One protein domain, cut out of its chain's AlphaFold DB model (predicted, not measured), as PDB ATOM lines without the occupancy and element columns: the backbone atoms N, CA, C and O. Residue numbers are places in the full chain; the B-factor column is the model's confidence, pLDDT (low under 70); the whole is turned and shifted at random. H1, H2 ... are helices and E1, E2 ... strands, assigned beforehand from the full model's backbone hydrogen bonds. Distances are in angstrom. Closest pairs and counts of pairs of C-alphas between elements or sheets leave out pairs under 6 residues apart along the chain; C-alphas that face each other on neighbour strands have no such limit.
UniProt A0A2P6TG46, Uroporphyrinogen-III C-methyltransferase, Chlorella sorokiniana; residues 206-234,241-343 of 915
ATOM      1  N   ALA A 206      16.778 -38.952  35.118       97.56
ATOM      2  CA  ALA A 206      18.177 -38.853  35.527       97.56
ATOM      3  C   ALA A 206      18.464 -39.521  36.879       97.56
ATOM      4  O   ALA A 206      19.484 -40.188  37.018       97.56
ATOM      5  N   SER A 207      17.588 -39.358  37.871       97.75
ATOM      6  CA  SER A 207      17.807 -39.903  39.211       97.75
ATOM      7  C   SER A 207      17.518 -41.400  39.283       97.75
ATOM      8  O   SER A 207      18.326 -42.133  39.840       97.75
ATOM      9  N   GLY A 208      16.395 -41.855  38.717       97.31
ATOM     10  CA  GLY A 208      15.998 -43.267  38.787       97.31
ATOM     11  C   GLY A 208      16.914 -44.180  37.973       97.31
ATOM     12  O   GLY A 208      17.473 -45.129  38.514       97.31
ATOM     13  N   ILE A 209      17.131 -43.846  36.696       97.88
ATOM     14  CA  ILE A 209      17.916 -44.676  35.770       97.88
ATOM     15  C   ILE A 209      19.381 -44.757  36.214       97.88
ATOM     16  O   ILE A 209      19.964 -45.836  36.254       97.88
ATOM     17  N   SER A 210      19.982 -43.624  36.591       97.62
ATOM     18  CA  SER A 210      21.392 -43.614  36.997       97.62
ATOM     19  C   SER A 210      21.605 -44.374  38.312       97.62
ATOM     20  O   SER A 210      22.592 -45.091  38.439       97.62
ATOM     21  N   ALA A 211      20.657 -44.308  39.259       97.25
ATOM     22  CA  ALA A 211      20.721 -45.108  40.483       97.25
ATOM     23  C   ALA A 211      20.639 -46.622  40.207       97.25
ATOM     24  O   ALA A 211      21.410 -47.379  40.791       97.25
ATOM     25  N   GLU A 212      19.758 -47.057  39.300       95.50
ATOM     26  CA  GLU A 212      19.611 -48.473  38.927       95.50
ATOM     27  C   GLU A 212      20.874 -49.036  38.245       95.50
ATOM     28  O   GLU A 212      21.330 -50.133  38.566       95.50
ATOM     29  N   LEU A 213      21.485 -48.258  37.346       96.44
ATOM     30  CA  LEU A 213      22.701 -48.646  36.619       96.44
ATOM     31  C   LEU A 213      24.002 -48.478  37.430       96.44
ATOM     32  O   LEU A 213      25.089 -48.740  36.911       96.44
ATOM     33  N   GLY A 214      23.925 -48.037  38.690       96.69
ATOM     34  CA  GLY A 214      25.102 -47.790  39.532       96.69
ATOM     35  C   GLY A 214      25.928 -46.562  39.120       96.69
ATOM     36  O   GLY A 214      27.111 -46.484  39.443       96.69
ATOM     37  N   ILE A 215      25.322 -45.606  38.413       98.00
ATOM     38  CA  ILE A 215      25.926 -44.340  37.976       98.00
ATOM     39  C   ILE A 215      25.541 -43.234  38.975       98.00
ATOM     40  O   ILE A 215      24.424 -42.710  38.928       98.00
ATOM     41  N   PRO A 216      26.433 -42.812  39.886       97.50
ATOM     42  CA  PRO A 216      26.157 -41.664  40.737       97.50
ATOM     43  C   PRO A 216      26.278 -40.377  39.906       97.50
ATOM     44  O   PRO A 216      27.324 -40.104  39.325       97.50
ATOM     45  N   LEU A 217      25.223 -39.556  39.849       97.56
ATOM     46  CA  LEU A 217      25.221 -38.330  39.029       97.56
ATOM     47  C   LEU A 217      26.358 -37.351  39.391       97.56
ATOM     48  O   LEU A 217      26.859 -36.650  38.515       97.56
ATOM     49  N   THR A 218      26.792 -37.327  40.654       97.56
ATOM     50  CA  THR A 218      28.031 -36.671  41.105       97.56
ATOM     51  C   THR A 218      28.947 -37.679  41.786       97.56
ATOM     52  O   THR A 218      28.489 -38.572  42.497       97.56
ATOM     53  N   HIS A 219      30.260 -37.507  41.636       97.19
ATOM     54  CA  HIS A 219      31.242 -38.267  42.407       97.19
ATOM     55  C   HIS A 219      32.500 -37.429  42.637       97.19
ATOM     56  O   HIS A 219      33.024 -36.811  41.709       97.19
ATOM     57  N   ARG A 220      33.016 -37.426  43.873       94.81
ATOM     58  CA  ARG A 220      34.217 -36.661  44.245       94.81
ATOM     59  C   ARG A 220      35.388 -37.038  43.328       94.81
ATOM     60  O   ARG A 220      35.664 -38.217  43.132       94.81
ATOM     61  N   GLY A 221      36.058 -36.033  42.766       92.75
ATOM     62  CA  GLY A 221      37.189 -36.218  41.848       92.75
ATOM     63  C   GLY A 221      36.821 -36.612  40.411       92.75
ATOM     64  O   GLY A 221      37.704 -36.583  39.563       92.75
ATOM     65  N   LEU A 222      35.552 -36.931  40.120       95.00
ATOM     66  CA  LEU A 222      35.072 -37.195  38.756       95.00
ATOM     67  C   LEU A 222      34.174 -36.058  38.262       95.00
ATOM     68  O   LEU A 222      34.500 -35.429  37.263       95.00
ATOM     69  N   ALA A 223      33.090 -35.765  38.989       95.69
ATOM     70  CA  ALA A 223      32.143 -34.709  38.645       95.69
ATOM     71  C   ALA A 223      31.695 -33.901  39.872       95.69
ATOM     72  O   ALA A 223      31.159 -34.453  40.841       95.69
ATOM     73  N   THR A 224      31.891 -32.584  39.803       93.69
ATOM     74  CA  THR A 224      31.427 -31.588  40.786       93.69
ATOM     75  C   THR A 224      30.049 -31.022  40.458       93.69
ATOM     76  O   THR A 224      29.394 -30.462  41.336       93.69
ATOM     77  N   SER A 225      29.607 -31.179  39.212       94.56
ATOM     78  CA  SER A 225      28.399 -30.569  38.660       94.56
ATOM     79  C   SER A 225      27.571 -31.600  37.893       94.56
ATOM     80  O   SER A 225      28.107 -32.549  37.323       94.56
ATOM     81  N   VAL A 226      26.253 -31.395  37.850       96.56
ATOM     82  CA  VAL A 226      25.328 -32.153  36.993       96.56
ATOM     83  C   VAL A 226      24.535 -31.156  36.173       96.56
ATOM     84  O   VAL A 226      24.044 -30.166  36.721       96.56
ATOM     85  N   ARG A 227      24.377 -31.418  34.879       94.25
ATOM     86  CA  ARG A 227      23.619 -30.550  33.982       94.25
ATOM     87  C   ARG A 227      22.560 -31.338  33.234       94.25
ATOM     88  O   ARG A 227      22.873 -32.192  32.410       94.25
ATOM     89  N   PHE A 228      21.301 -31.024  33.512       94.12
ATOM     90  CA  PHE A 228      20.168 -31.571  32.775       94.12
ATOM     91  C   PHE A 228      19.929 -30.725  31.521       94.12
ATOM     92  O   PHE A 228      19.803 -29.503  31.606       94.12
ATOM     93  N   LEU A 229      19.878 -31.377  30.362       90.12
ATOM     94  CA  LEU A 229      19.717 -30.763  29.045       90.12
ATOM     95  C   LEU A 229      18.512 -31.364  28.315       90.12
ATOM     96  O   LEU A 229      18.203 -32.542  28.486       90.12
ATOM     97  N   THR A 230      17.872 -30.568  27.461       87.50
ATOM     98  CA  THR A 230      16.934 -31.051  26.440       87.50
ATOM     99  C   THR A 230      17.649 -31.076  25.096       87.50
ATOM    100  O   THR A 230      18.248 -30.080  24.701       87.50
ATOM    101  N   GLY A 231      17.575 -32.199  24.384       76.69
ATOM    102  CA  GLY A 231      18.054 -32.316  23.006       76.69
ATOM    103  C   GLY A 231      17.102 -31.726  21.962       76.69
ATOM    104  O   GLY A 231      17.416 -31.771  20.779       76.69
ATOM    105  N   HIS A 232      15.942 -31.205  22.373       69.00
ATOM    106  CA  HIS A 232      15.003 -30.484  21.510       69.00
ATOM    107  C   HIS A 232      14.983 -28.991  21.856       69.00
ATOM    108  O   HIS A 232      14.886 -28.621  23.032       69.00
ATOM    109  N   SER A 233      15.020 -28.154  20.816       55.72
ATOM    110  CA  SER A 233      14.873 -26.700  20.899       55.72
ATOM    111  C   SER A 233      13.443 -26.274  21.256       55.72
ATOM    112  O   SER A 233      12.474 -27.002  21.022       55.72
ATOM    113  N   ARG A 234      13.296 -25.060  21.804       47.09
ATOM    114  CA  ARG A 234      12.023 -24.522  22.315       47.09
ATOM    115  C   ARG A 234      10.972 -24.262  21.226       47.09
ATOM    116  O   ARG A 234       9.804 -24.091  21.554       47.09
ATOM    117  N   LEU A 241      21.442 -27.156  19.317       58.62
ATOM    118  CA  LEU A 241      21.725 -26.827  20.706       58.62
ATOM    119  C   LEU A 241      22.560 -25.541  20.696       58.62
ATOM    120  O   LEU A 241      23.566 -25.466  19.991       58.62
ATOM    121  N   ASP A 242      22.108 -24.530  21.441       62.38
ATOM    122  CA  ASP A 242      22.786 -23.237  21.545       62.38
ATOM    123  C   ASP A 242      24.281 -23.456  21.833       62.38
ATOM    124  O   ASP A 242      24.639 -24.189  22.757       62.38
ATOM    125  N   GLY A 243      25.162 -22.819  21.056       60.19
ATOM    126  CA  GLY A 243      26.611 -22.937  21.224       60.19
ATOM    127  C   GLY A 243      27.085 -22.591  22.641       60.19
ATOM    128  O   GLY A 243      28.090 -23.143  23.099       60.19
ATOM    129  N   THR A 244      26.339 -21.766  23.391       61.88
ATOM    130  CA  THR A 244      26.627 -21.532  24.818       61.88
ATOM    131  C   THR A 244      26.463 -22.803  25.655       61.88
ATOM    132  O   THR A 244      27.235 -23.025  26.591       61.88
ATOM    133  N   VAL A 245      25.507 -23.677  25.311       68.19
ATOM    134  CA  VAL A 245      25.262 -24.969  25.967       68.19
ATOM    135  C   VAL A 245      26.424 -25.916  25.722       68.19
ATOM    136  O   VAL A 245      26.906 -26.492  26.694       68.19
ATOM    137  N   ALA A 246      26.924 -26.023  24.491       70.06
ATOM    138  CA  ALA A 246      28.096 -26.843  24.177       70.06
ATOM    139  C   ALA A 246      29.359 -26.347  24.906       70.06
ATOM    140  O   ALA A 246      30.005 -27.121  25.616       70.06
ATOM    141  N   ALA A 247      29.649 -25.042  24.839       71.12
ATOM    142  CA  ALA A 247      30.806 -24.433  25.501       71.12
ATOM    143  C   ALA A 247      30.795 -24.605  27.034       71.12
ATOM    144  O   ALA A 247      31.836 -24.822  27.644       71.12
ATOM    145  N   SER A 248      29.615 -24.562  27.662       72.56
ATOM    146  CA  SER A 248      29.434 -24.842  29.100       72.56
ATOM    147  C   SER A 248      29.095 -26.311  29.411       72.56
ATOM    148  O   SER A 248      28.730 -26.647  30.538       72.56
ATOM    149  N   GLY A 249      29.137 -27.188  28.405       80.19
ATOM    150  CA  GLY A 249      28.905 -28.630  28.516       80.19
ATOM    151  C   GLY A 249      30.186 -29.453  28.388       80.19
ATOM    152  O   GLY A 249      30.240 -30.562  28.903       80.19
ATOM    153  N   ALA A 250      31.226 -28.900  27.764       87.81
ATOM    154  CA  ALA A 250      32.509 -29.567  27.549       87.81
ATOM    155  C   ALA A 250      33.441 -29.625  28.780       87.81
ATOM    156  O   ALA A 250      34.591 -30.041  28.661       87.81
ATOM    157  N   ASP A 251      32.959 -29.238  29.966       91.00
ATOM    158  CA  ASP A 251      33.689 -29.414  31.224       91.00
ATOM    159  C   ASP A 251      33.796 -30.912  31.592       91.00
ATOM    160  O   ASP A 251      32.768 -31.533  31.881       91.00
ATOM    161  N   PRO A 252      35.007 -31.505  31.658       90.94
ATOM    162  CA  PRO A 252      35.181 -32.911  32.026       90.94
ATOM    163  C   PRO A 252      34.783 -33.221  33.481       90.94
ATOM    164  O   PRO A 252      34.656 -34.399  33.825       90.94
ATOM    165  N   HIS A 253      34.574 -32.201  34.324       93.44
ATOM    166  CA  HIS A 253      34.088 -32.320  35.703       93.44
ATOM    167  C   HIS A 253      32.574 -32.077  35.859       93.44
ATOM    168  O   HIS A 253      32.069 -31.971  36.986       93.44
ATOM    169  N   THR A 254      31.826 -32.067  34.754       94.94
ATOM    170  CA  THR A 254      30.360 -32.018  34.746       94.94
ATOM    171  C   THR A 254      29.766 -33.293  34.146       94.94
ATOM    172  O   THR A 254      30.109 -33.710  33.043       94.94
ATOM    173  N   THR A 255      28.806 -33.893  34.852       97.25
ATOM    174  CA  THR A 255      27.951 -34.955  34.307       97.25
ATOM    175  C   THR A 255      26.832 -34.325  33.484       97.25
ATOM    176  O   THR A 255      25.958 -33.647  34.036       97.25
ATOM    177  N   LEU A 256      26.816 -34.562  32.176       96.44
ATOM    178  CA  LEU A 256      25.703 -34.178  31.310       96.44
ATOM    179  C   LEU A 256      24.630 -35.267  31.342       96.44
ATOM    180  O   LEU A 256      24.934 -36.449  31.188       96.44
ATOM    181  N   VAL A 257      23.367 -34.864  31.475       97.25
ATOM    182  CA  VAL A 257      22.216 -35.758  31.313       97.25
ATOM    183  C   VAL A 257      21.243 -35.152  30.312       97.25
ATOM    184  O   VAL A 257      20.636 -34.111  30.568       97.25
ATOM    185  N   VAL A 258      21.094 -35.803  29.163       95.19
ATOM    186  CA  VAL A 258      20.355 -35.290  28.010       95.19
ATOM    187  C   VAL A 258      19.046 -36.053  27.844       95.19
ATOM    188  O   VAL A 258      19.008 -37.247  27.542       95.19
ATOM    189  N   TYR A 259      17.952 -35.326  28.035       94.25
ATOM    190  CA  TYR A 259      16.585 -35.763  27.803       94.25
ATOM    191  C   TYR A 259      16.224 -35.493  26.342       94.25
ATOM    192  O   TYR A 259      16.560 -34.438  25.808       94.25
ATOM    193  N   MET A 260      15.501 -36.412  25.691       89.50
ATOM    194  CA  MET A 260      15.026 -36.226  24.306       89.50
ATOM    195  C   MET A 260      16.168 -35.948  23.298       89.50
ATOM    196  O   MET A 260      15.964 -35.270  22.296       89.50
ATOM    197  N   GLY A 261      17.377 -36.454  23.575       89.25
ATOM    198  CA  GLY A 261      18.587 -36.223  22.772       89.25
ATOM    199  C   GLY A 261      18.916 -37.301  21.742       89.25
ATOM    200  O   GLY A 261      19.963 -37.219  21.117       89.25
ATOM    201  N   LEU A 262      18.065 -38.317  21.560       90.12
ATOM    202  CA  LEU A 262      18.363 -39.458  20.684       90.12
ATOM    203  C   LEU A 262      18.614 -39.042  19.222       90.12
ATOM    204  O   LEU A 262      19.558 -39.523  18.606       90.12
ATOM    205  N   SER A 263      17.788 -38.143  18.679       88.38
ATOM    206  CA  SER A 263      17.925 -37.634  17.306       88.38
ATOM    207  C   SER A 263      19.045 -36.603  17.151       88.38
ATOM    208  O   SER A 263      19.673 -36.544  16.101       88.38
ATOM    209  N   THR A 264      19.319 -35.808  18.190       87.88
ATOM    210  CA  THR A 264      20.300 -34.711  18.161       87.88
ATOM    211  C   THR A 264      21.672 -35.080  18.731       87.88
ATOM    212  O   THR A 264      22.579 -34.248  18.718       87.88
ATOM    213  N   LEU A 265      21.870 -36.337  19.148       90.94
ATOM    214  CA  LEU A 265      23.160 -36.895  19.566       90.94
ATOM    215  C   LEU A 265      24.313 -36.640  18.565       90.94
ATOM    216  O   LEU A 265      25.386 -36.274  19.039       90.94
ATOM    217  N   PRO A 266      24.149 -36.752  17.226       90.69
ATOM    218  CA  PRO A 266      25.246 -36.485  16.288       90.69
ATOM    219  C   PRO A 266      25.759 -35.040  16.404       90.69
ATOM    220  O   PRO A 266      26.958 -34.802  16.558       90.69
ATOM    221  N   THR A 267      24.833 -34.076  16.408       89.25
ATOM    222  CA  THR A 267      25.119 -32.642  16.546       89.25
ATOM    223  C   THR A 267      25.695 -32.321  17.923       89.25
ATOM    224  O   THR A 267      26.694 -31.613  18.015       89.25
ATOM    225  N   LEU A 268      25.124 -32.891  18.991       89.75
ATOM    226  CA  LEU A 268      25.625 -32.747  20.361       89.75
ATOM    227  C   LEU A 268      27.077 -33.233  20.485       89.75
ATOM    228  O   LEU A 268      27.912 -32.508  21.019       89.75
ATOM    229  N   THR A 269      27.391 -34.435  19.993       92.69
ATOM    230  CA  THR A 269      28.750 -34.995  20.039       92.69
ATOM    231  C   THR A 269      29.732 -34.119  19.262       92.69
ATOM    232  O   THR A 269      30.802 -33.805  19.784       92.69
ATOM    233  N   ALA A 270      29.362 -33.660  18.061       91.00
ATOM    234  CA  ALA A 270      30.200 -32.764  17.264       91.00
ATOM    235  C   ALA A 270      30.462 -31.420  17.969       91.00
ATOM    236  O   ALA A 270      31.607 -30.969  18.033       91.00
ATOM    237  N   GLN A 271      29.429 -30.801  18.550       90.56
ATOM    238  CA  GLN A 271      29.553 -29.532  19.269       90.56
ATOM    239  C   GLN A 271      30.349 -29.663  20.579       90.56
ATOM    240  O   GLN A 271      31.186 -28.807  20.866       90.56
ATOM    241  N   LEU A 272      30.135 -30.724  21.366       92.31
ATOM    242  CA  LEU A 272      30.906 -30.981  22.593       92.31
ATOM    243  C   LEU A 272      32.390 -31.219  22.285       92.31
ATOM    244  O   LEU A 272      33.248 -30.688  22.988       92.31
ATOM    245  N   ALA A 273      32.695 -31.961  21.215       92.88
ATOM    246  CA  ALA A 273      34.066 -32.182  20.763       92.88
ATOM    247  C   ALA A 273      34.728 -30.888  20.261       92.88
ATOM    248  O   ALA A 273      35.863 -30.595  20.632       92.88
ATOM    249  N   ALA A 274      34.007 -30.068  19.487       91.81
ATOM    250  CA  ALA A 274      34.479 -28.751  19.052       91.81
ATOM    251  C   ALA A 274      34.707 -27.778  20.228       91.81
ATOM    252  O   ALA A 274      35.595 -26.930  20.164       91.81
ATOM    253  N   ALA A 275      33.945 -27.927  21.316       91.75
ATOM    254  CA  ALA A 275      34.129 -27.204  22.573       91.75
ATOM    255  C   ALA A 275      35.220 -27.805  23.495       91.75
ATOM    256  O   ALA A 275      35.491 -27.239  24.553       91.75
ATOM    257  N   GLY A 276      35.872 -28.905  23.099       92.94
ATOM    258  CA  GLY A 276      37.042 -29.476  23.778       92.94
ATOM    259  C   GLY A 276      36.793 -30.716  24.647       92.94
ATOM    260  O   GLY A 276      37.734 -31.191  25.284       92.94
ATOM    261  N   LEU A 277      35.576 -31.272  24.680       95.19
ATOM    262  CA  LEU A 277      35.310 -32.523  25.400       95.19
ATOM    263  C   LEU A 277      35.906 -33.712  24.636       95.19
ATOM    264  O   LEU A 277      35.682 -33.853  23.435       95.19
ATOM    265  N   SER A 278      36.627 -34.602  25.324       96.56
ATOM    266  CA  SER A 278      37.200 -35.778  24.656       96.56
ATOM    267  C   SER A 278      36.108 -36.705  24.114       96.56
ATOM    268  O   SER A 278      35.156 -37.040  24.824       96.56
ATOM    269  N   LEU A 279      36.292 -37.195  22.886       97.12
ATOM    270  CA  LEU A 279      35.467 -38.256  22.299       97.12
ATOM    271  C   LEU A 279      35.593 -39.591  23.058       97.12
ATOM    272  O   LEU A 279      34.686 -40.418  22.971       97.12
ATOM    273  N   ASP A 280      36.653 -39.766  23.854       97.62
ATOM    274  CA  ASP A 280      36.844 -40.919  24.742       97.62
ATOM    275  C   ASP A 280      36.030 -40.823  26.050       97.62
ATOM    276  O   ASP A 280      36.046 -41.748  26.865       97.62
ATOM    277  N   THR A 281      35.324 -39.707  26.287       98.12
ATOM    278  CA  THR A 281      34.550 -39.488  27.522       98.12
ATOM    279  C   THR A 281      33.502 -40.593  27.705       98.12
ATOM    280  O   THR A 281      32.700 -40.808  26.790       98.12
ATOM    281  N   PRO A 282      33.455 -41.272  28.871       98.38
ATOM    282  CA  PRO A 282      32.474 -42.318  29.137       98.38
ATOM    283  C   PRO A 282      31.031 -41.833  28.988       98.38
ATOM    284  O   PRO A 282      30.665 -40.776  29.509       98.38
ATOM    285  N   ALA A 283      30.210 -42.615  28.289       98.44
ATOM    286  CA  ALA A 283      28.807 -42.304  28.065       98.44
ATOM    287  C   ALA A 283      27.929 -43.564  27.995       98.44
ATOM    288  O   ALA A 283      28.397 -44.677  27.739       98.44
ATOM    289  N   VAL A 284      26.634 -43.372  28.244       98.56
ATOM    290  CA  VAL A 284      25.599 -44.402  28.120       98.56
ATOM    291  C   VAL A 284      24.305 -43.801  27.573       98.56
ATOM    292  O   VAL A 284      23.912 -42.694  27.949       98.56
ATOM    293  N   ALA A 285      23.619 -44.538  26.703       98.25
ATOM    294  CA  ALA A 285      22.259 -44.249  26.261       98.25
ATOM    295  C   ALA A 285      21.312 -45.343  26.775       98.25
ATOM    296  O   ALA A 285      21.557 -46.525  26.548       98.25
ATOM    297  N   VAL A 286      20.240 -44.957  27.468       98.00
ATOM    298  CA  VAL A 286      19.330 -45.879  28.158       98.00
ATOM    299  C   VAL A 286      17.907 -45.706  27.649       98.00
ATOM    300  O   VAL A 286      17.261 -44.683  27.880       98.00
ATOM    301  N   GLU A 287      17.418 -46.719  26.947       96.62
ATOM    302  CA  GLU A 287      16.044 -46.847  26.469       96.62
ATOM    303  C   GLU A 287      15.153 -47.438  27.573       96.62
ATOM    304  O   GLU A 287      15.543 -48.419  28.202       96.62
ATOM    305  N   ARG A 288      13.953 -46.862  27.781       94.12
ATOM    306  CA  ARG A 288      12.931 -47.324  28.755       94.12
ATOM    307  C   ARG A 288      13.496 -47.665  30.147       94.12
ATOM    308  O   ARG A 288      13.160 -48.685  30.736       94.12
ATOM    309  N   GLY A 289      14.388 -46.826  30.673       94.56
ATOM    310  CA  GLY A 289      15.053 -47.145  31.934       94.56
ATOM    311  C   GLY A 289      14.096 -47.278  33.124       94.56
ATOM    312  O   GLY A 289      13.064 -46.604  33.176       94.56
ATOM    313  N   THR A 290      14.434 -48.149  34.078       94.81
ATOM    314  CA  THR A 290      13.567 -48.648  35.170       94.81
ATOM    315  C   THR A 290      12.354 -49.502  34.772       94.81
ATOM    316  O   THR A 290      11.617 -49.920  35.660       94.81
ATOM    317  N   THR A 291      12.116 -49.813  33.489       93.12
ATOM    318  CA  THR A 291      11.110 -50.829  33.110       93.12
ATOM    319  C   THR A 291      11.766 -52.190  32.837       93.12
ATOM    320  O   THR A 291      12.969 -52.245  32.558       93.12
ATOM    321  N   PRO A 292      11.011 -53.309  32.860       90.56
ATOM    322  CA  PRO A 292      11.533 -54.632  32.496       90.56
ATOM    323  C   PRO A 292      12.105 -54.715  31.071       90.56
ATOM    324  O   PRO A 292      12.853 -55.640  30.765       90.56
ATOM    325  N   GLU A 293      11.779 -53.752  30.205       92.19
ATOM    326  CA  GLU A 293      12.263 -53.626  28.827       92.19
ATOM    327  C   GLU A 293      13.420 -52.615  28.679       92.19
ATOM    328  O   GLU A 293      13.700 -52.175  27.552       92.19
ATOM    329  N   GLN A 294      14.066 -52.222  29.787       95.00
ATOM    330  CA  GLN A 294      15.236 -51.342  29.790       95.00
ATOM    331  C   GLN A 294      16.378 -51.927  28.954       95.00
ATOM    332  O   GLN A 294      16.729 -53.101  29.081       95.00
ATOM    333  N   ARG A 295      17.015 -51.077  28.143       96.50
ATOM    334  CA  ARG A 295      18.214 -51.413  27.362       96.50
ATOM    335  C   ARG A 295      19.234 -50.290  27.488       96.50
ATOM    336  O   ARG A 295      18.895 -49.138  27.221       96.50
ATOM    337  N   ALA A 296      20.463 -50.613  27.884       97.56
ATOM    338  CA  ALA A 296      21.536 -49.637  28.066       97.56
ATOM    339  C   ALA A 296      22.678 -49.902  27.077       97.56
ATOM    340  O   ALA A 296      23.155 -51.026  26.961       97.56
ATOM    341  N   VAL A 297      23.113 -48.866  26.362       98.06
ATOM    342  CA  VAL A 297      24.226 -48.912  25.407       98.06
ATOM    343  C   VAL A 297      25.361 -48.049  25.935       98.06
ATOM    344  O   VAL A 297      25.239 -46.824  25.957       98.06
ATOM    345  N   TYR A 298      26.448 -48.685  26.362       98.38
ATOM    346  CA  TYR A 298      27.677 -48.049  26.830       98.38
ATOM    347  C   TYR A 298      28.672 -47.907  25.679       98.38
ATOM    348  O   TYR A 298      28.940 -48.870  24.961       98.38
ATOM    349  N   ALA A 299      29.229 -46.710  25.514       98.19
ATOM    350  CA  ALA A 299      30.299 -46.427  24.560       98.19
ATOM    351  C   ALA A 299      30.968 -45.082  24.896       98.19
ATOM    352  O   ALA A 299      30.335 -44.226  25.519       98.19
ATOM    353  N   PRO A 300      32.218 -44.835  24.469       98.19
ATOM    354  CA  PRO A 300      32.781 -43.491  24.484       98.19
ATOM    355  C   PRO A 300      31.932 -42.536  23.635       98.19
ATOM    356  O   PRO A 300      31.333 -42.950  22.638       98.19
ATOM    357  N   LEU A 301      31.898 -41.254  24.005       97.62
ATOM    358  CA  LEU A 301      31.082 -40.210  23.371       97.62
ATOM    359  C   LEU A 301      31.147 -40.202  21.828       97.62
ATOM    360  O   LEU A 301      30.115 -40.039  21.173       97.62
ATOM    361  N   GLY A 302      32.332 -40.416  21.243       97.38
ATOM    362  CA  GLY A 302      32.525 -40.465  19.787       97.38
ATOM    363  C   GLY A 302      31.994 -41.722  19.092       97.38
ATOM    364  O   GLY A 302      31.736 -41.682  17.893       97.38
ATOM    365  N   ALA A 303      31.795 -42.821  19.823       97.19
ATOM    366  CA  ALA A 303      31.262 -44.082  19.297       97.19
ATOM    367  C   ALA A 303      29.776 -44.302  19.640       97.19
ATOM    368  O   ALA A 303      29.114 -45.127  19.006       97.19
ATOM    369  N   LEU A 304      29.227 -43.559  20.611       97.62
ATOM    370  CA  LEU A 304      27.873 -43.765  21.133       97.62
ATOM    371  C   LEU A 304      26.786 -43.703  20.052       97.62
ATOM    372  O   LEU A 304      25.877 -44.525  20.074       97.62
ATOM    373  N   GLN A 305      26.892 -42.793  19.079       95.88
ATOM    374  CA  GLN A 305      25.934 -42.712  17.968       95.88
ATOM    375  C   GLN A 305      25.855 -44.026  17.170       95.88
ATOM    376  O   GLN A 305      24.755 -44.478  16.853       95.88
ATOM    377  N   ALA A 306      27.002 -44.635  16.852       95.88
ATOM    378  CA  ALA A 306      27.057 -45.875  16.081       95.88
ATOM    379  C   ALA A 306      26.465 -47.040  16.885       95.88
ATOM    380  O   ALA A 306      25.521 -47.678  16.425       95.88
ATOM    381  N   ALA A 307      26.919 -47.229  18.128       96.62
ATOM    382  CA  ALA A 307      26.429 -48.292  19.007       96.62
ATOM    383  C   ALA A 307      24.914 -48.184  19.293       96.62
ATOM    384  O   ALA A 307      24.214 -49.192  19.369       96.62
ATOM    385  N   VAL A 308      24.379 -46.963  19.417       96.25
ATOM    386  CA  VAL A 308      22.936 -46.706  19.587       96.25
ATOM    387  C   VAL A 308      22.140 -47.027  18.316       96.25
ATOM    388  O   VAL A 308      21.018 -47.532  18.416       96.25
ATOM    389  N   GLY A 309      22.715 -46.768  17.137       95.06
ATOM    390  CA  GLY A 309      22.139 -47.134  15.842       95.06
ATOM    391  C   GLY A 309      22.131 -48.645  15.602       95.06
ATOM    392  O   GLY A 309      21.097 -49.193  15.229       95.06
ATOM    393  N   GLU A 310      23.240 -49.327  15.894       95.62
ATOM    394  CA  GLU A 310      23.374 -50.792  15.840       95.62
ATOM    395  C   GLU A 310      22.402 -51.491  16.800       95.62
ATOM    396  O   GLU A 310      21.739 -52.460  16.432       95.62
ATOM    397  N   ALA A 311      22.249 -50.961  18.018       95.06
ATOM    398  CA  ALA A 311      21.258 -51.430  18.980       95.06
ATOM    399  C   ALA A 311      19.812 -51.012  18.638       95.06
ATOM    400  O   ALA A 311      18.883 -51.469  19.311       95.06
ATOM    401  N   ALA A 312      19.601 -50.144  17.644       95.19
ATOM    402  CA  ALA A 312      18.301 -49.603  17.247       95.19
ATOM    403  C   ALA A 312      17.431 -49.139  18.440       95.19
ATOM    404  O   ALA A 312      16.263 -49.521  18.558       95.19
ATOM    405  N   LEU A 313      18.003 -48.356  19.368       94.69
ATOM    406  CA  LEU A 313      17.236 -47.801  20.493       94.69
ATOM    407  C   LEU A 313      16.152 -46.830  19.990       94.69
ATOM    408  O   LEU A 313      16.405 -46.031  19.087       94.69
ATOM    409  N   VAL A 314      14.973 -46.825  20.617       92.44
ATOM    410  CA  VAL A 314      13.909 -45.838  20.355       92.44
ATOM    411  C   VAL A 314      13.493 -45.077  21.622       92.44
ATOM    412  O   VAL A 314      13.838 -45.429  22.747       92.44
ATOM    413  N   SER A 315      12.754 -43.975  21.452       89.38
ATOM    414  CA  SER A 315      12.364 -43.095  22.564       89.38
ATOM    415  C   SER A 315      11.149 -43.602  23.377       89.38
ATOM    416  O   SER A 315      10.110 -43.944  22.798       89.38
ATOM    417  N   PRO A 316      11.169 -43.516  24.723       92.31
ATOM    418  CA  PRO A 316      12.034 -42.649  25.525       92.31
ATOM    419  C   PRO A 316      13.445 -43.207  25.751       92.31
ATOM    420  O   PRO A 316      13.619 -44.359  26.142       92.31
ATOM    421  N   THR A 317      14.433 -42.336  25.551       95.06
ATOM    422  CA  THR A 317      15.853 -42.610  25.788       95.06
ATOM    423  C   THR A 317      16.452 -41.460  26.593       95.06
ATOM    424  O   THR A 317      16.218 -40.292  26.264       95.06
ATOM    425  N   LEU A 318      17.213 -41.787  27.633       97.50
ATOM    426  CA  LEU A 318      18.048 -40.852  28.386       97.50
ATOM    427  C   LEU A 318      19.509 -41.068  27.979       97.50
ATOM    428  O   LEU A 318      19.926 -42.212  27.831       97.50
ATOM    429  N   ILE A 319      20.290 -40.002  27.817       97.94
ATOM    430  CA  ILE A 319      21.730 -40.106  27.547       97.94
ATOM    431  C   ILE A 319      22.490 -39.480  28.718       97.94
ATOM    432  O   ILE A 319      22.162 -38.369  29.132       97.94
ATOM    433  N   VAL A 320      23.494 -40.173  29.253       98.25
ATOM    434  CA  VAL A 320      24.387 -39.673  30.310       98.25
ATOM    435  C   VAL A 320      25.816 -39.680  29.777       98.25
ATOM    436  O   VAL A 320      26.271 -40.694  29.253       98.25
ATOM    437  N   ILE A 321      26.519 -38.552  29.891       97.94
ATOM    438  CA  ILE A 321      27.901 -38.365  29.422       97.94
ATOM    439  C   ILE A 321      28.712 -37.772  30.575       97.94
ATOM    440  O   ILE A 321      28.291 -36.793  31.191       97.94
ATOM    441  N   GLY A 322      29.876 -38.347  30.863       97.50
ATOM    442  CA  GLY A 322      30.800 -37.842  31.876       97.50
ATOM    443  C   GLY A 322      31.500 -38.958  32.643       97.50
ATOM    444  O   GLY A 322      31.073 -40.113  32.647       97.50
ATOM    445  N   GLN A 323      32.575 -38.602  33.346       97.81
ATOM    446  CA  GLN A 323      33.471 -39.574  33.984       97.81
ATOM    447  C   GLN A 323      32.781 -40.487  35.014       97.81
ATOM    448  O   GLN A 323      33.248 -41.599  35.250       97.81
ATOM    449  N   VAL A 324      31.638 -40.082  35.584       98.25
ATOM    450  CA  VAL A 324      30.848 -40.925  36.501       98.25
ATOM    451  C   VAL A 324      30.289 -42.198  35.858       98.25
ATOM    452  O   VAL A 324      30.082 -43.179  36.567       98.25
ATOM    453  N   VAL A 325      30.102 -42.234  34.530       98.38
ATOM    454  CA  VAL A 325      29.648 -43.447  33.824       98.38
ATOM    455  C   VAL A 325      30.690 -44.568  33.934       98.38
ATOM    456  O   VAL A 325      30.321 -45.739  33.934       98.38
ATOM    457  N   SER A 326      31.973 -44.238  34.144       97.38
ATOM    458  CA  SER A 326      33.031 -45.238  34.354       97.38
ATOM    459  C   SER A 326      32.841 -46.107  35.606       97.38
ATOM    460  O   SER A 326      33.405 -47.200  35.682       97.38
ATOM    461  N   LEU A 327      32.023 -45.656  36.566       97.31
ATOM    462  CA  LEU A 327      31.691 -46.397  37.784       97.31
ATOM    463  C   LEU A 327      30.606 -47.467  37.565       97.31
ATOM    464  O   LEU A 327      30.425 -48.328  38.425       97.31
ATOM    465  N   ALA A 328      29.894 -47.439  36.432       97.12
ATOM    466  CA  ALA A 328      28.836 -48.398  36.138       97.12
ATOM    467  C   ALA A 328      29.399 -49.821  35.957       97.12
ATOM    468  O   ALA A 328      30.341 -50.005  35.175       97.12
ATOM    469  N   PRO A 329      28.779 -50.863  36.542       95.56
ATOM    470  CA  PRO A 329      29.124 -52.249  36.229       95.56
ATOM    471  C   PRO A 329      29.019 -52.561  34.727       95.56
ATOM    472  O   PRO A 329      29.864 -53.278  34.197       95.56
ATOM    473  N   GLY A 330      28.045 -51.968  34.024       95.06
ATOM    474  CA  GLY A 330      27.902 -52.087  32.569       95.06
ATOM    475  C   GLY A 330      29.071 -51.483  31.784       95.06
ATOM    476  O   GLY A 330      29.575 -52.109  30.856       95.06
ATOM    477  N   TRP A 331      29.607 -50.335  32.216       96.81
ATOM    478  CA  TRP A 331      30.815 -49.756  31.615       96.81
ATOM    479  C   TRP A 331      32.046 -50.650  31.819       96.81
ATOM    480  O   TRP A 331      32.839 -50.843  30.899       96.81
ATOM    481  N   GLN A 332      32.189 -51.239  33.010       95.50
ATOM    482  CA  GLN A 332      33.271 -52.182  33.306       95.50
ATOM    483  C   GLN A 332      33.144 -53.473  32.470       95.50
ATOM    484  O   GLN A 332      34.149 -53.968  31.956       95.50
ATOM    485  N   ARG A 333      31.917 -53.981  32.242       94.75
ATOM    486  CA  ARG A 333      31.651 -55.075  31.282       94.75
ATOM    487  C   ARG A 333      32.046 -54.680  29.855       94.75
ATOM    488  O   ARG A 333      32.757 -55.442  29.195       94.75
ATOM    489  N   PHE A 334      31.639 -53.496  29.401       95.50
ATOM    490  CA  PHE A 334      31.968 -52.964  28.077       95.50
ATOM    491  C   PHE A 334      33.488 -52.859  27.862       95.50
ATOM    492  O   PHE A 334      33.991 -53.380  26.869       95.50
ATOM    493  N   GLN A 335      34.245 -52.293  28.810       94.56
ATOM    494  CA  GLN A 335      35.712 -52.217  28.701       94.56
ATOM    495  C   GLN A 335      36.396 -53.595  28.673       94.56
ATOM    496  O   GLN A 335      37.428 -53.746  28.022       94.56
ATOM    497  N   ALA A 336      35.837 -54.601  29.352       93.25
ATOM    498  CA  ALA A 336      36.409 -55.947  29.405       93.25
ATOM    499  C   ALA A 336      36.067 -56.835  28.190       93.25
ATOM    500  O   ALA A 336      36.798 -57.785  27.912       93.25
ATOM    501  N   THR A 337      34.959 -56.570  27.490       92.75
ATOM    502  CA  THR A 337      34.410 -57.464  26.443       92.75
ATOM    503  C   THR A 337      34.215 -56.811  25.075       92.75
ATOM    504  O   THR A 337      34.013 -57.518  24.090       92.75
ATOM    505  N   GLY A 338      34.219 -55.476  25.001       89.94
ATOM    506  CA  GLY A 338      33.802 -54.709  23.824       89.94
ATOM    507  C   GLY A 338      32.288 -54.705  23.562       89.94
ATOM    508  O   GLY A 338      31.846 -54.050  22.621       89.94
ATOM    509  N   GLN A 339      31.477 -55.408  24.361       87.94
ATOM    510  CA  GLN A 339      30.025 -55.470  24.176       87.94
ATOM    511  C   GLN A 339      29.361 -54.215  24.752       87.94
ATOM    512  O   GLN A 339      29.403 -53.977  25.957       87.94
ATOM    513  N   SER A 340      28.768 -53.399  23.881       83.12
ATOM    514  CA  SER A 340      28.158 -52.111  24.235       83.12
ATOM    515  C   SER A 340      26.757 -52.235  24.840       83.12
ATOM    516  O   SER A 340      26.387 -51.421  25.682       83.12
ATOM    517  N   LEU A 341      25.969 -53.232  24.424       87.00
ATOM    518  CA  LEU A 341      24.568 -53.400  24.820       87.00
ATOM    519  C   LEU A 341      24.412 -54.303  26.054       87.00
ATOM    520  O   LEU A 341      24.503 -55.526  25.952       87.00
ATOM    521  N   ASP A 342      24.040 -53.703  27.183       82.00
ATOM    522  CA  ASP A 342      23.433 -54.410  28.311       82.00
ATOM    523  C   ASP A 342      21.943 -54.662  28.006       82.00
ATOM    524  O   ASP A 342      21.130 -53.738  27.856       82.00
ATOM    525  N   ALA A 343      21.590 -55.943  27.883       71.88
ATOM    526  CA  ALA A 343      20.237 -56.415  27.597       71.88
ATOM    527  C   ALA A 343      19.325 -56.391  28.849       71.88
ATOM    528  O   ALA A 343      19.836 -56.370  29.978       71.88
TER     529      ALA A 343
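AT A GLANCE: This is residues 206 to 234 and 241 to 343 of the 915 residues of the protein "Uroporphyrinogen-III C-methyltransferase" of Chlorella sorokiniana (UniProt A0A2P6TG46). A twisted sheet of five strands runs through the middle, with helices H1, H5 and H6 over one face and H4 over the other; H3 and H2 pack on each other off the sheet. The last residues fold back beside E4, where residues 341 to 342 pair antiparallel with residues 296 to 297. The printed part has 132 residues, in the order H1 E1 H2 E2 H3 E3 E4 H4 E5 H5 H6; the sheet is mixed, ordered E1 E2 E5 E3 E4, and the class is mixed, helices and strands. It is compact, with a radius of gyration of the C-alphas of 13.2 A and spans of 36 by 32 by 25 A.

IN THESE COORDINATES: H1, residues 206 to 212, begins at C-alpha 206, (18.177, -38.853, 35.527). E1 is residues 225 to 230, 16.8 A long, and H2 residues 243 to 247. E2, residues 254 to 259, spans 15.9 A; H3, residues 265 to 274, spans 14.0 A. E3, residues 282 to 287, spans 17.3 A, and E4, residues 295 to 300, 16.8 A. H4 is residues 304 to 310, E5 residues 317 to 321, 13.3 A, and H5 residues 323 to 327. H6, residues 329 to 337, spans 12.3 A and ends at C-alpha 337, (34.410, -57.464, 26.443).

HOW THE PARTS SIT: E1 and E2 are parallel at 22 degrees, with N 229 and O 257 2.8 A apart, within hydrogen-bond range. E2 and E5 are antiparallel, with N 258 and O 319 at 2.8 A; E5 and E3 likewise, with N 286 and O 318 at 2.8 A. E3 and E4 form an antiparallel hairpin, with N 287 and O 295 at 2.8 A. H1 is 9.4 A over the sheet and runs across the strands, at 83 degrees to E5 on the local plane. On the same face are H5, at a height of 6.9 A, and H6, over E4 at 9.2 A, with C-alphas 298 and 331 the closest, 6.0 A apart. H4 is on the opposite face, over E4 at 8.3 A and slantwise to it at 37 degrees on the local plane. E2, H3, E3 and E4, H4, E5 are split strand-helix-strand units, each with another strand between its two parallel strands and a right-handed crossover. H2 and H3 touch, the closest C-alphas being those of Ala 246 and Leu 272, 5.2 A apart. Every O i to N i+4 pair is within hydrogen-bond range in H1, H2, H3, H4 and H6; H5 has 0 of 1, but 2 of 2 O i to N i+3 pairs.

THE WHOLE: The C-alphas farthest apart, those of Arg 234 and Ala 336, are 40.4 A apart. Residues 235 to 240 are not printed, and C-alphas 234 and 241 are 10.1 A apart across the cut. The link from H1 to E1 is long. Mean pLDDT of the printed part is 91.6; residues 232 to 234 and 241 to 245 are under 70.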